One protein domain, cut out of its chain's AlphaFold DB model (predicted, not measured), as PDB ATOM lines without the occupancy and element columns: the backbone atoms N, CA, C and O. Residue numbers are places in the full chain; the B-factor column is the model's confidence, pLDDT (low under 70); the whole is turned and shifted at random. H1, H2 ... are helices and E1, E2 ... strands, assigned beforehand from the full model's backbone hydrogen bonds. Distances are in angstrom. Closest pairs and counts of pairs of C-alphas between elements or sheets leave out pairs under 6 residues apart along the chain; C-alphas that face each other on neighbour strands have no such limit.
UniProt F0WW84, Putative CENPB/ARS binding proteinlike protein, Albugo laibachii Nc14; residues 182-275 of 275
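What this domain is: This is residues 182 to 275 of the 275 residues of the protein "Putative CENPB/ARS binding proteinlike protein" of Albugo laibachii Nc14 (UniProt F0WW84). Two long strands, E1 and E3, run side by side as a twisted antiparallel ribbon, and two short strands, E4 and E5, extend the sheet beyond E3. The stretch between E1 and E3, which holds the short strand E2, makes a long arm whose residues 204 to 210 stick out free, while the small helix H1 near the last residue only grazes the sheet. The printed part has 94 residues, with five named strands and then one named helix in the order E1 E2 E3 E4 E5 H1; the sheet order is E1, E3, E4, E5, mixed. The class is mostly strand, though under half of the residues are in named elements. The whole is loose, with a radius of gyration of the C-alphas of 17.3 A, and elongated, spanning 57 by 37 by 21 A.

How they stand to each other: E1, residues 187 to 197, is an edge strand and is antiparallel to E3, residues 217 to 226, at 160 degrees; N 192 and O 221 are 2.9 A apart, within hydrogen-bond range, as are N 221 and O 192 at 2.8 A. E2, residues 202 to 205, pairs with no named strand and is apart from E1 and from E3. E3 and E4, residues 236 to 239, form a hairpin, antiparallel at 161 degrees, with N 220 and O 238 within hydrogen-bond range at 2.8 A. E5, residues 258 to 261, is the other edge strand and is parallel to E4 at 31 degrees, with N 260 and O 237 within hydrogen-bond range at 2.8 A. E5 is apart from E1 and from E3. The sheet is only just strongly twisted, its C-alphas lying up to 4.4 A off the best plane. H1, residues 269 to 274, is on the sheet but only grazes it, with its residues 271 to 272. Every O i to N i+4 pair in H1 is within hydrogen-bond range.

Where its parts are: E1 begins at C-alpha 187, (127.309, 153.374, 133.824), and is 30.7 A long. E2 runs from Lys 202 to Ser 205. E3 is 30.0 A long and ends at C-alpha 226, (124.460, 151.249, 135.996). E4 runs from Leu 236 to Gly 239 over 9.9 A, and E5 from Gln 258 to Asn 261 over 10.5 A. H1 ends at C-alpha 274, (122.124, 160.984, 120.955).

The domain as a whole: The C-alphas of Glu 182 and Thr 206, the two farthest apart, are 57.6 A apart. The printed part has no cut. The links E2 to E3 and E4 to E5 are long, with 11 and 18 residues. The mean pLDDT of the printed part is 83.7; it is under 70 at residues 199 to 204, 206 and 208 to 215.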
ATOM      1  N   GLU A 182     127.737 158.266 142.815       95.31
ATOM      2  CA  GLU A 182     126.966 157.149 143.354       95.31
ATOM      3  C   GLU A 182     126.926 155.987 142.351       95.31
ATOM      4  O   GLU A 182     126.965 156.183 141.137       95.31
ATOM      5  N   ALA A 183     126.788 154.752 142.842       93.31
ATOM      6  CA  ALA A 183     126.775 153.564 141.982       93.31
ATOM      7  C   ALA A 183     125.657 153.590 140.917       93.31
ATOM      8  O   ALA A 183     125.849 153.071 139.817       93.31
ATOM      9  N   LYS A 184     124.523 154.237 141.213       95.69
ATOM     10  CA  LYS A 184     123.410 154.429 140.271       95.69
ATOM     11  C   LYS A 184     123.761 155.351 139.092       95.69
ATOM     12  O   LYS A 184     123.161 155.216 138.031       95.69
ATOM     13  N   ASP A 185     124.746 156.234 139.274       94.06
ATOM     14  CA  ASP A 185     125.198 157.234 138.296       94.06
ATOM     15  C   ASP A 185     126.446 156.770 137.518       94.06
ATOM     16  O   ASP A 185     126.905 157.436 136.589       94.06
ATOM     17  N   VAL A 186     127.007 155.608 137.870       92.31
ATOM     18  CA  VAL A 186     128.149 155.005 137.174       92.31
ATOM     19  C   VAL A 186     127.647 153.963 136.187       92.31
ATOM     20  O   VAL A 186     127.264 152.862 136.574       92.31
ATOM     21  N   TYR A 187     127.709 154.281 134.896       90.94
ATOM     22  CA  TYR A 187     127.309 153.374 133.824       90.94
ATOM     23  C   TYR A 187     128.495 152.648 133.202       90.94
ATOM     24  O   TYR A 187     129.522 153.251 132.886       90.94
ATOM     25  N   ASN A 188     128.319 151.351 132.958       91.50
ATOM     26  CA  ASN A 188     129.171 150.598 132.051       91.50
ATOM     27  C   ASN A 188     128.442 150.405 130.723       91.50
ATOM     28  O   ASN A 188     127.348 149.842 130.696       91.50
ATOM     29  N   LEU A 189     129.079 150.836 129.638       90.25
ATOM     30  CA  LEU A 189     128.635 150.618 128.270       90.25
ATOM     31  C   LEU A 189     129.549 149.599 127.612       90.25
ATOM     32  O   LEU A 189     130.770 149.715 127.710       90.25
ATOM     33  N   ASP A 190     128.961 148.636 126.915       89.56
ATOM     34  CA  ASP A 190     129.722 147.708 126.089       89.56
ATOM     35  C   ASP A 190     129.040 147.463 124.738       89.56
ATOM     36  O   ASP A 190     127.815 147.553 124.594       89.56
ATOM     37  N   GLU A 191     129.862 147.146 123.742       90.88
ATOM     38  CA  GLU A 191     129.449 146.857 122.373       90.88
ATOM     39  C   GLU A 191     129.736 145.393 122.050       90.88
ATOM     40  O   GLU A 191     130.873 144.923 122.108       90.88
ATOM     41  N   THR A 192     128.711 144.667 121.607       90.38
ATOM     42  CA  THR A 192     128.874 143.297 121.122       90.38
ATOM     43  C   THR A 192     128.467 143.173 119.663       90.38
ATOM     44  O   THR A 192     127.451 143.703 119.216       90.38
ATOM     45  N   ALA A 193     129.271 142.453 118.883       90.25
ATOM     46  CA  ALA A 193     128.977 142.203 117.480       90.25
ATOM     47  C   ALA A 193     128.089 140.958 117.330       90.25
ATOM     48  O   ALA A 193     128.538 139.822 117.509       90.25
ATOM     49  N   LEU A 194     126.842 141.164 116.915       89.38
ATOM     50  CA  LEU A 194     125.929 140.119 116.478       89.38
ATOM     51  C   LEU A 194     126.207 139.768 115.015       89.38
ATOM     52  O   LEU A 194     125.822 140.480 114.085       89.38
ATOM     53  N   TYR A 195     126.864 138.635 114.796       85.31
ATOM     54  CA  TYR A 195     127.127 138.130 113.456       85.31
ATOM     55  C   TYR A 195     125.972 137.265 112.954       85.31
ATOM     56  O   TYR A 195     125.865 136.096 113.322       85.31
ATOM     57  N   TYR A 196     125.142 137.821 112.073       83.31
ATOM     58  CA  TYR A 196     124.055 137.085 111.419       83.31
ATOM     59  C   TYR A 196     124.502 136.392 110.122       83.31
ATOM     60  O   TYR A 196     123.826 135.492 109.632       83.31
ATOM     61  N   TRP A 197     125.662 136.775 109.579       79.62
ATOM     62  CA  TRP A 197     126.305 136.082 108.467       79.62
ATOM     63  C   TRP A 197     127.784 135.877 108.782       79.62
ATOM     64  O   TRP A 197     128.628 136.735 108.513       79.62
ATOM     65  N   LYS A 198     128.101 134.737 109.399       76.81
ATOM     66  CA  LYS A 198     129.474 134.344 109.723       76.81
ATOM     67  C   LYS A 198     129.700 132.887 109.335       76.81
ATOM     68  O   LYS A 198     129.004 132.015 109.858       76.81
ATOM     69  N   PRO A 199     130.670 132.597 108.451       69.06
ATOM     70  CA  PRO A 199     131.041 131.222 108.183       69.06
ATOM     71  C   PRO A 199     131.680 130.599 109.422       69.06
ATOM     72  O   PRO A 199     132.152 131.271 110.343       69.06
ATOM     73  N   THR A 200     131.655 129.276 109.465       66.06
ATOM     74  CA  THR A 200     132.093 128.541 110.649       66.06
ATOM     75  C   THR A 200     133.588 128.747 110.923       66.06
ATOM     76  O   THR A 200     134.369 128.966 110.018       66.06
ATOM     77  N   THR A 201     134.013 128.716 112.186       63.88
ATOM     78  CA  THR A 201     135.433 128.898 112.590       63.88
ATOM     79  C   THR A 201     136.219 127.583 112.595       63.88
ATOM     80  O   THR A 201     137.376 127.527 113.010       63.88
ATOM     81  N   LYS A 202     135.568 126.490 112.191       63.41
ATOM     82  CA  LYS A 202     136.160 125.161 112.105       63.41
ATOM     83  C   LYS A 202     135.936 124.648 110.700       63.41
ATOM     84  O   LYS A 202     134.790 124.479 110.296       63.41
ATOM     85  N   THR A 203     137.028 124.386 110.002       65.62
ATOM     86  CA  THR A 203     136.989 123.718 108.707       65.62
ATOM     87  C   THR A 203     137.526 122.301 108.838       65.62
ATOM     88  O   THR A 203     138.226 121.969 109.802       65.62
ATOM     89  N   ILE A 204     137.156 121.470 107.879       66.31
ATOM     90  CA  ILE A 204     137.649 120.116 107.702       66.31
ATOM     91  C   ILE A 204     138.555 120.166 106.473       66.31
ATOM     92  O   ILE A 204     138.067 120.396 105.370       66.31
ATOM     93  N   SER A 205     139.862 120.010 106.669       71.44
ATOM     94  CA  SER A 205     140.856 120.090 105.594       71.44
ATOM     95  C   SER A 205     142.023 119.137 105.823       71.44
ATOM     96  O   SER A 205     142.286 118.730 106.962       71.44
ATOM     97  N   THR A 206     142.698 118.782 104.729       59.88
ATOM     98  CA  THR A 206     143.937 117.992 104.710       59.88
ATOM     99  C   THR A 206     145.120 118.832 105.195       59.88
ATOM    100  O   THR A 206     145.821 118.431 106.120       59.88
ATOM    101  N   GLU A 207     145.255 120.051 104.668       70.19
ATOM    102  CA  GLU A 207     146.299 121.016 105.028       70.19
ATOM    103  C   GLU A 207     145.767 122.191 105.872       70.19
ATOM    104  O   GLU A 207     144.556 122.462 105.877       70.19
ATOM    105  N   PRO A 208     146.631 122.918 106.607       61.69
ATOM    106  CA  PRO A 208     146.262 124.178 107.244       61.69
ATOM    107  C   PRO A 208     145.808 125.198 106.193       61.69
ATOM    108  O   PRO A 208     146.599 125.673 105.383       61.69
ATOM    109  N   ILE A 209     144.527 125.563 106.217       62.97
ATOM    110  CA  ILE A 209     144.000 126.626 105.358       62.97
ATOM    111  C   ILE A 209     144.260 127.966 106.048       62.97
ATOM    112  O   ILE A 209     143.832 128.179 107.187       62.97
ATOM    113  N   SER A 210     144.947 128.880 105.358       59.16
ATOM    114  CA  SER A 210     145.041 130.279 105.775       59.16
ATOM    115  C   SER A 210     143.635 130.868 105.847       59.16
ATOM    116  O   SER A 210     142.892 130.800 104.867       59.16
ATOM    117  N   GLY A 211     143.250 131.437 106.989       57.12
ATOM    118  CA  GLY A 211     141.925 132.040 107.132       57.12
ATOM    119  C   GLY A 211     141.703 133.112 106.066       57.12
ATOM    120  O   GLY A 211     142.471 134.070 105.992       57.12
ATOM    121  N   SER A 212     140.665 132.966 105.241       57.38
ATOM    122  CA  SER A 212     140.243 134.057 104.365       57.38
ATOM    123  C   SER A 212     139.505 135.109 105.192       57.38
ATOM    124  O   SER A 212     138.843 134.798 106.190       57.38
ATOM    125  N   LYS A 213     139.603 136.381 104.787       57.12
ATOM    126  CA  LYS A 213     138.693 137.419 105.283       57.12
ATOM    127  C   LYS A 213     137.302 137.102 104.751       57.12
ATOM    128  O   LYS A 213     136.920 137.550 103.677       57.12
ATOM    129  N   SER A 214     136.560 136.291 105.491       59.94
ATOM    130  CA  SER A 214     135.167 136.038 105.178       59.94
ATOM    131  C   SER A 214     134.358 137.319 105.314       59.94
ATOM    132  O   SER A 214     134.574 138.090 106.253       59.94
ATOM    133  N   ASP A 215     133.389 137.493 104.423       62.88
ATOM    134  CA  ASP A 215     132.449 138.604 104.448       62.88
ATOM    135  C   ASP A 215     131.535 138.466 105.684       62.88
ATOM    136  O   ASP A 215     130.508 137.790 105.667       62.88
ATOM    137  N   MET A 216     131.970 139.030 106.813       74.06
ATOM    138  CA  MET A 216     131.281 138.944 108.100       74.06
ATOM    139  C   MET A 216     130.260 140.073 108.187       74.06
ATOM    140  O   MET A 216     130.606 141.199 108.552       74.06
ATOM    141  N   LYS A 217     128.995 139.786 107.862       82.88
ATOM    142  CA  LYS A 217     127.927 140.758 108.118       82.88
ATOM    143  C   LYS A 217     127.544 140.695 109.591       82.88
ATOM    144  O   LYS A 217     127.354 139.615 110.161       82.88
ATOM    145  N   ARG A 218     127.469 141.870 110.202       86.56
ATOM    146  CA  ARG A 218     127.218 142.037 111.629       86.56
ATOM    147  C   ARG A 218     126.310 143.223 111.888       86.56
ATOM    148  O   ARG A 218     126.300 144.178 111.115       86.56
ATOM    149  N   LEU A 219     125.607 143.140 113.003       90.25
ATOM    150  CA  LEU A 219     125.006 144.263 113.702       90.25
ATOM    151  C   LEU A 219     125.801 144.465 114.985       90.25
ATOM    152  O   LEU A 219     126.209 143.487 115.609       90.25
ATOM    153  N   THR A 220     126.033 145.705 115.371       92.50
ATOM    154  CA  THR A 220     126.579 146.009 116.690       92.50
ATOM    155  C   THR A 220     125.420 146.270 117.625       92.50
ATOM    156  O   THR A 220     124.517 147.036 117.306       92.50
ATOM    157  N   VAL A 221     125.421 145.581 118.753       93.19
ATOM    158  CA  VAL A 221     124.450 145.749 119.822       93.19
ATOM    159  C   VAL A 221     125.172 146.480 120.935       93.19
ATOM    160  O   VAL A 221     126.146 145.958 121.478       93.19
ATOM    161  N   THR A 222     124.713 147.685 121.243       93.44
ATOM    162  CA  THR A 222     125.236 148.475 122.357       93.44
ATOM    163  C   THR A 222     124.272 148.356 123.520       93.44
ATOM    164  O   THR A 222     123.059 148.502 123.346       93.44
ATOM    165  N   GLY A 223     124.811 148.063 124.696       93.12
ATOM    166  CA  GLY A 223     124.055 148.043 125.936       93.12
ATOM    167  C   GLY A 223     124.790 148.820 127.012       93.12
ATOM    168  O   GLY A 223     126.020 148.839 127.039       93.12
ATOM    169  N   ALA A 224     124.027 149.437 127.909       92.75
ATOM    170  CA  ALA A 224     124.569 150.080 129.091       92.75
ATOM    171  C   ALA A 224     123.706 149.770 130.313       92.75
ATOM    172  O   ALA A 224     122.482 149.654 130.216       92.75
ATOM    173  N   ALA A 225     124.360 149.619 131.455       95.06
ATOM    174  CA  ALA A 225     123.716 149.421 132.746       95.06
ATOM    175  C   ALA A 225     124.497 150.172 133.820       95.06
ATOM    176  O   ALA A 225     125.722 150.311 133.707       95.06
ATOM    177  N   ASN A 226     123.801 150.634 134.854       95.62
ATOM    178  CA  ASN A 226     124.460 151.249 135.996       95.62
ATOM    179  C   ASN A 226     125.092 150.206 136.928       95.62
ATOM    180  O   ASN A 226     124.795 149.009 136.870       95.62
ATOM    181  N   ALA A 227     126.017 150.659 137.771       91.81
ATOM    182  CA  ALA A 227     126.855 149.783 138.579       91.81
ATOM    183  C   ALA A 227     126.084 149.080 139.707       91.81
ATOM    184  O   ALA A 227     126.501 148.005 140.137       91.81
ATOM    185  N   ASP A 228     124.968 149.650 140.171       92.81
ATOM    186  CA  ASP A 228     124.083 149.010 141.153       92.81
ATOM    187  C   ASP A 228     123.029 148.076 140.522       92.81
ATOM    188  O   ASP A 228     122.385 147.299 141.227       92.81
ATOM    189  N   GLY A 229     122.887 148.108 139.191       93.00
ATOM    190  CA  GLY A 229     121.990 147.257 138.418       93.00
ATOM    191  C   GLY A 229     120.513 147.654 138.459       93.00
ATOM    192  O   GLY A 229     119.679 146.865 138.004       93.00
ATOM    193  N   THR A 230     120.177 148.829 138.992       94.50
ATOM    194  CA  THR A 230     118.795 149.333 139.051       94.50
ATOM    195  C   THR A 230     118.275 149.792 137.690       94.50
ATOM    196  O   THR A 230     117.074 149.695 137.436       94.50
ATOM    197  N   GLU A 231     119.164 150.219 136.793       95.75
ATOM    198  CA  GLU A 231     118.813 150.765 135.486       95.75
ATOM    199  C   GLU A 231     119.608 150.103 134.353       95.75
ATOM    200  O   GLU A 231     120.802 149.802 134.452       95.75
ATOM    201  N   LYS A 232     118.909 149.862 133.240       94.38
ATOM    202  CA  LYS A 232     119.475 149.366 131.985       94.38
ATOM    203  C   LYS A 232     118.913 150.195 130.847       94.38
ATOM    204  O   LYS A 232     117.693 150.275 130.703       94.38
ATOM    205  N   LEU A 233     119.794 150.757 130.026       91.38
ATOM    206  CA  LEU A 233     119.371 151.523 128.861       91.38
ATOM    207  C   LEU A 233     118.815 150.587 127.771       91.38
ATOM    208  O   LEU A 233     119.265 149.436 127.656       91.38
ATOM    209  N   PRO A 234     117.849 151.050 126.954       91.56
ATOM    210  CA  PRO A 234     117.340 150.289 125.815       91.56
ATOM    211  C   PRO A 234     118.462 149.911 124.849       91.56
ATOM    212  O   PRO A 234     119.301 150.741 124.528       91.56
ATOM    213  N   LEU A 235     118.474 148.674 124.347       93.00
ATOM    214  CA  LEU A 235     119.520 148.235 123.421       93.00
ATOM    215  C   LEU A 235     119.520 149.069 122.136       93.00
ATOM    216  O   LEU A 235     118.503 149.152 121.446       93.00
ATOM    217  N   LEU A 236     120.695 149.581 121.771       93.25
ATOM    218  CA  LEU A 236     120.910 150.261 120.502       93.25
ATOM    219  C   LEU A 236     121.496 149.293 119.474       93.25
ATOM    220  O   LEU A 236     122.598 148.761 119.649       93.25
ATOM    221  N   LEU A 237     120.781 149.096 118.370       93.25
ATOM    222  CA  LEU A 237     121.251 148.331 117.221       93.25
ATOM    223  C   LEU A 237     121.915 149.267 116.212       93.25
ATOM    224  O   LEU A 237     121.291 150.185 115.689       93.25
ATOM    225  N   VAL A 238     123.176 149.006 115.881       92.81
ATOM    226  CA  VAL A 238     123.931 149.776 114.891       92.81
ATOM    227  C   VAL A 238     124.308 148.886 113.716       92.81
ATOM    228  O   VAL A 238     125.022 147.891 113.860       92.81
ATOM    229  N   GLY A 239     123.837 149.244 112.525       91.81
ATOM    230  CA  GLY A 239     124.149 148.537 111.283       91.81
ATOM    231  C   GLY A 239     124.773 149.438 110.223       91.81
ATOM    232  O   GLY A 239     124.831 150.657 110.358       91.81
ATOM    233  N   SER A 240     125.234 148.836 109.125       88.81
ATOM    234  CA  SER A 240     125.834 149.568 107.999       88.81
ATOM    235  C   SER A 240     124.826 150.042 106.948       88.81
ATOM    236  O   SER A 240     125.170 150.883 106.123       88.81
ATOM    237  N   ALA A 241     123.582 149.556 106.980       87.81
ATOM    238  CA  ALA A 241     122.516 150.005 106.084       87.81
ATOM    239  C   ALA A 241     121.712 151.160 106.701       87.81
ATOM    240  O   ALA A 241     121.318 151.073 107.857       87.81
ATOM    241  N   VAL A 242     121.404 152.202 105.926       87.25
ATOM    242  CA  VAL A 242     120.523 153.296 106.385       87.25
ATOM    243  C   VAL A 242     119.108 152.777 106.656       87.25
ATOM    244  O   VAL A 242     118.521 153.088 107.683       87.25
ATOM    245  N   LYS A 243     118.585 151.939 105.754       86.31
ATOM    246  CA  LYS A 243     117.298 151.248 105.900       86.31
ATOM    247  C   LYS A 243     117.488 149.752 105.638       86.31
ATOM    248  O   LYS A 243     117.662 149.363 104.478       86.31
ATOM    249  N   PRO A 244     117.528 148.906 106.680       86.81
ATOM    250  CA  PRO A 244     117.592 147.461 106.514       86.81
ATOM    251  C   PRO A 244     116.397 146.941 105.709       86.81
ATOM    252  O   PRO A 244     115.253 147.292 105.979       86.81
ATOM    253  N   ARG A 245     116.644 146.062 104.731       85.81
ATOM    254  CA  ARG A 245     115.562 145.477 103.913       85.81
ATOM    255  C   ARG A 245     114.558 144.669 104.738       85.81
ATOM    256  O   ARG A 245     113.396 144.610 104.368       85.81
ATOM    257  N   CYS A 246     115.004 144.080 105.847       83.12
ATOM    258  CA  CYS A 246     114.148 143.330 106.765       83.12
ATOM    259  C   CYS A 246     113.111 144.194 107.489       83.12
ATOM    260  O   CYS A 246     112.219 143.626 108.098       83.12
ATOM    261  N   PHE A 247     113.221 145.526 107.436       85.44
ATOM    262  CA  PHE A 247     112.209 146.419 108.002       85.44
ATOM    263  C   PHE A 247     111.078 146.732 107.018       85.44
ATOM    264  O   PHE A 247     110.169 147.467 107.373       85.44
ATOM    265  N   GLU A 248     111.123 146.223 105.780       85.56
ATOM    266  CA  GLU A 248     110.033 146.368 104.797       85.56
ATOM    267  C   GLU A 248     109.548 147.822 104.610       85.56
ATOM    268  O   GLU A 248     108.369 148.087 104.412       85.56
ATOM    269  N   MET A 249     110.482 148.782 104.668       80.88
ATOM    270  CA  MET A 249     110.231 150.236 104.629       80.88
ATOM    271  C   MET A 249     109.498 150.828 105.842       80.88
ATOM    272  O   MET A 249     109.266 152.038 105.860       80.88
ATOM    273  N   GLN A 250     109.182 150.028 106.853       83.56
ATOM    274  CA  GLN A 250     108.666 150.508 108.128       83.56
ATOM    275  C   GLN A 250     109.806 151.072 108.988       83.56
ATOM    276  O   GLN A 250     110.992 150.881 108.690       83.56
ATOM    277  N   SER A 251     109.441 151.818 110.028       84.56
ATOM    278  CA  SER A 251     110.416 152.403 110.941       84.56
ATOM    279  C   SER A 251     110.953 151.359 111.926       84.56
ATOM    280  O   SER A 251     110.404 150.268 112.078       84.56
ATOM    281  N   ASP A 252     112.070 151.648 112.571       82.88
ATOM    282  CA  ASP A 252     112.630 150.785 113.606       82.88
ATOM    283  C   ASP A 252     111.740 150.745 114.855       82.88
ATOM    284  O   ASP A 252     111.564 149.682 115.458       82.88
ATOM    285  N   GLU A 253     111.048 151.847 115.160       84.62
ATOM    286  CA  GLU A 253     110.094 151.904 116.268       84.62
ATOM    287  C   GLU A 253     108.900 150.966 116.056       84.62
ATOM    288  O   GLU A 253     108.418 150.379 117.026       84.62
ATOM    289  N   SER A 254     108.452 150.747 114.809       85.00
ATOM    290  CA  SER A 254     107.370 149.786 114.531       85.00
ATOM    291  C   SER A 254     107.766 148.342 114.852       85.00
ATOM    292  O   SER A 254     106.903 147.504 115.111       85.00
ATOM    293  N   HIS A 255     109.069 148.063 114.889       83.94
ATOM    294  CA  HIS A 255     109.642 146.777 115.272       83.94
ATOM    295  C   HIS A 255     110.052 146.727 116.753       83.94
ATOM    296  O   HIS A 255     110.572 145.706 117.205       83.94
ATOM    297  N   GLY A 256     109.838 147.809 117.512       87.38
ATOM    298  CA  GLY A 256     110.224 147.906 118.919       87.38
ATOM    299  C   GLY A 256     111.737 147.909 119.143       87.38
ATOM    300  O   GLY A 256     112.197 147.479 120.200       87.38
ATOM    301  N   VAL A 257     112.519 148.351 118.153       87.75
ATOM    302  CA  VAL A 257     113.981 148.427 118.247       87.75
ATOM    303  C   VAL A 257     114.456 149.853 118.016       87.75
ATOM    304  O   VAL A 257     113.869 150.583 117.229       87.75
ATOM    305  N   GLN A 258     115.543 150.242 118.679       91.19
ATOM    306  CA  GLN A 258     116.268 151.464 118.342       91.19
ATOM    307  C   GLN A 258     117.379 151.101 117.363       91.19
ATOM    308  O   GLN A 258     118.318 150.384 117.721       91.19
ATOM    309  N   TYR A 259     117.267 151.561 116.120       92.38
ATOM    310  CA  TYR A 259     118.229 151.278 115.068       92.38
ATOM    311  C   TYR A 259     118.899 152.549 114.559       92.38
ATOM    312  O   TYR A 259     118.266 153.536 114.192       92.38
ATOM    313  N   LYS A 260     120.223 152.503 114.454       92.00
ATOM    314  CA  LYS A 260     121.021 153.584 113.883       92.00
ATOM    315  C   LYS A 260     122.002 153.041 112.857       92.00
ATOM    316  O   LYS A 260     122.372 151.866 112.845       92.00
ATOM    317  N   ASN A 261     122.435 153.921 111.962       90.81
ATOM    318  CA  ASN A 261     123.356 153.571 110.896       90.81
ATOM    319  C   ASN A 261     124.715 154.249 111.072       90.81
ATOM    320  O   ASN A 261     124.784 155.464 111.231       90.81
ATOM    321  N   THR A 262     125.798 153.481 110.947       89.69
ATOM    322  CA  THR A 262     127.148 154.033 110.770       89.69
ATOM    323  C   THR A 262     127.895 153.278 109.676       89.69
ATOM    324  O   THR A 262     127.717 152.073 109.492       89.69
ATOM    325  N   LYS A 263     128.786 153.967 108.947       83.38
ATOM    326  CA  LYS A 263     129.532 153.378 107.815       83.38
ATOM    327  C   LYS A 263     130.318 152.116 108.200       83.38
ATOM    328  O   LYS A 263     130.413 151.188 107.403       83.38
ATOM    329  N   ASN A 264     130.844 152.070 109.425       80.00
ATOM    330  CA  ASN A 264     131.663 150.959 109.921       80.00
ATOM    331  C   ASN A 264     130.872 149.977 110.813       80.00
ATOM    332  O   ASN A 264     131.427 148.963 111.255       80.00
ATOM    333  N   GLY A 265     129.592 150.275 111.076       76.88
ATOM    334  CA  GLY A 265     128.728 149.503 111.965       76.88
ATOM    335  C   GLY A 265     129.196 149.493 113.419       76.88
ATOM    336  O   GLY A 265     128.991 148.493 114.085       76.88
ATOM    337  N   TRP A 266     129.872 150.539 113.888       81.06
ATOM    338  CA  TRP A 266     130.262 150.733 115.294       81.06
ATOM    339  C   TRP A 266     129.600 151.995 115.840       81.06
ATOM    340  O   TRP A 266     129.276 152.889 115.042       81.06
ATOM    341  N   ILE A 267     129.429 152.098 117.160       85.00
ATOM    342  CA  ILE A 267     129.023 153.370 117.757       85.00
ATOM    343  C   ILE A 267     130.177 154.380 117.642       85.00
ATOM    344  O   ILE A 267     131.357 154.030 117.576       85.00
ATOM    345  N   TRP A 268     129.846 155.661 117.569       84.94
ATOM    346  CA  TRP A 268     130.822 156.747 117.621       84.94
ATOM    347  C   TRP A 268     130.301 157.820 118.565       84.94
ATOM    348  O   TRP A 268     129.125 157.819 118.923       84.94
ATOM    349  N   ARG A 269     131.172 158.745 118.965       84.06
ATOM    350  CA  ARG A 269     130.897 159.670 120.070       84.06
ATOM    351  C   ARG A 269     129.583 160.443 119.924       84.06
ATOM    352  O   ARG A 269     128.873 160.564 120.906       84.06
ATOM    353  N   ALA A 270     129.257 160.949 118.734       85.25
ATOM    354  CA  ALA A 270     128.012 161.695 118.532       85.25
ATOM    355  C   ALA A 270     126.774 160.799 118.676       85.25
ATOM    356  O   ALA A 270     125.824 161.184 119.339       85.25
ATOM    357  N   LEU A 271     126.827 159.580 118.133       85.50
ATOM    358  CA  LEU A 271     125.727 158.626 118.252       85.50
ATOM    359  C   LEU A 271     125.501 158.173 119.696       85.50
ATOM    360  O   LEU A 271     124.365 157.966 120.091       85.50
ATOM    361  N   PHE A 272     126.579 158.041 120.468       84.75
ATOM    362  CA  PHE A 272     126.489 157.766 121.898       84.75
ATOM    363  C   PHE A 272     125.833 158.914 122.676       84.75
ATOM    364  O   PHE A 272     125.118 158.647 123.619       84.75
ATOM    365  N   TRP A 273     126.060 160.176 122.299       84.50
ATOM    366  CA  TRP A 273     125.397 161.311 122.956       84.50
ATOM    367  C   TRP A 273     123.917 161.454 122.585       84.50
ATOM    368  O   TRP A 273     123.164 162.060 123.340       84.50
ATOM    369  N   GLU A 274     123.523 160.979 121.402       86.06
ATOM    370  CA  GLU A 274     122.124 160.984 120.955       86.06
ATOM    371  C   GLU A 274     121.277 159.881 121.600       86.06
ATOM    372  O   GLU A 274     120.058 160.039 121.684       86.06
ATOM    373  N   TRP A 275     121.905 158.757 121.948       85.69
ATOM    374  CA  TRP A 275     121.274 157.593 122.571       85.69
ATOM    375  C   TRP A 275     121.251 157.739 124.090       85.69
ATOM    376  O   TRP A 275     120.160 157.526 124.662       85.69
TER     377      TRP A 275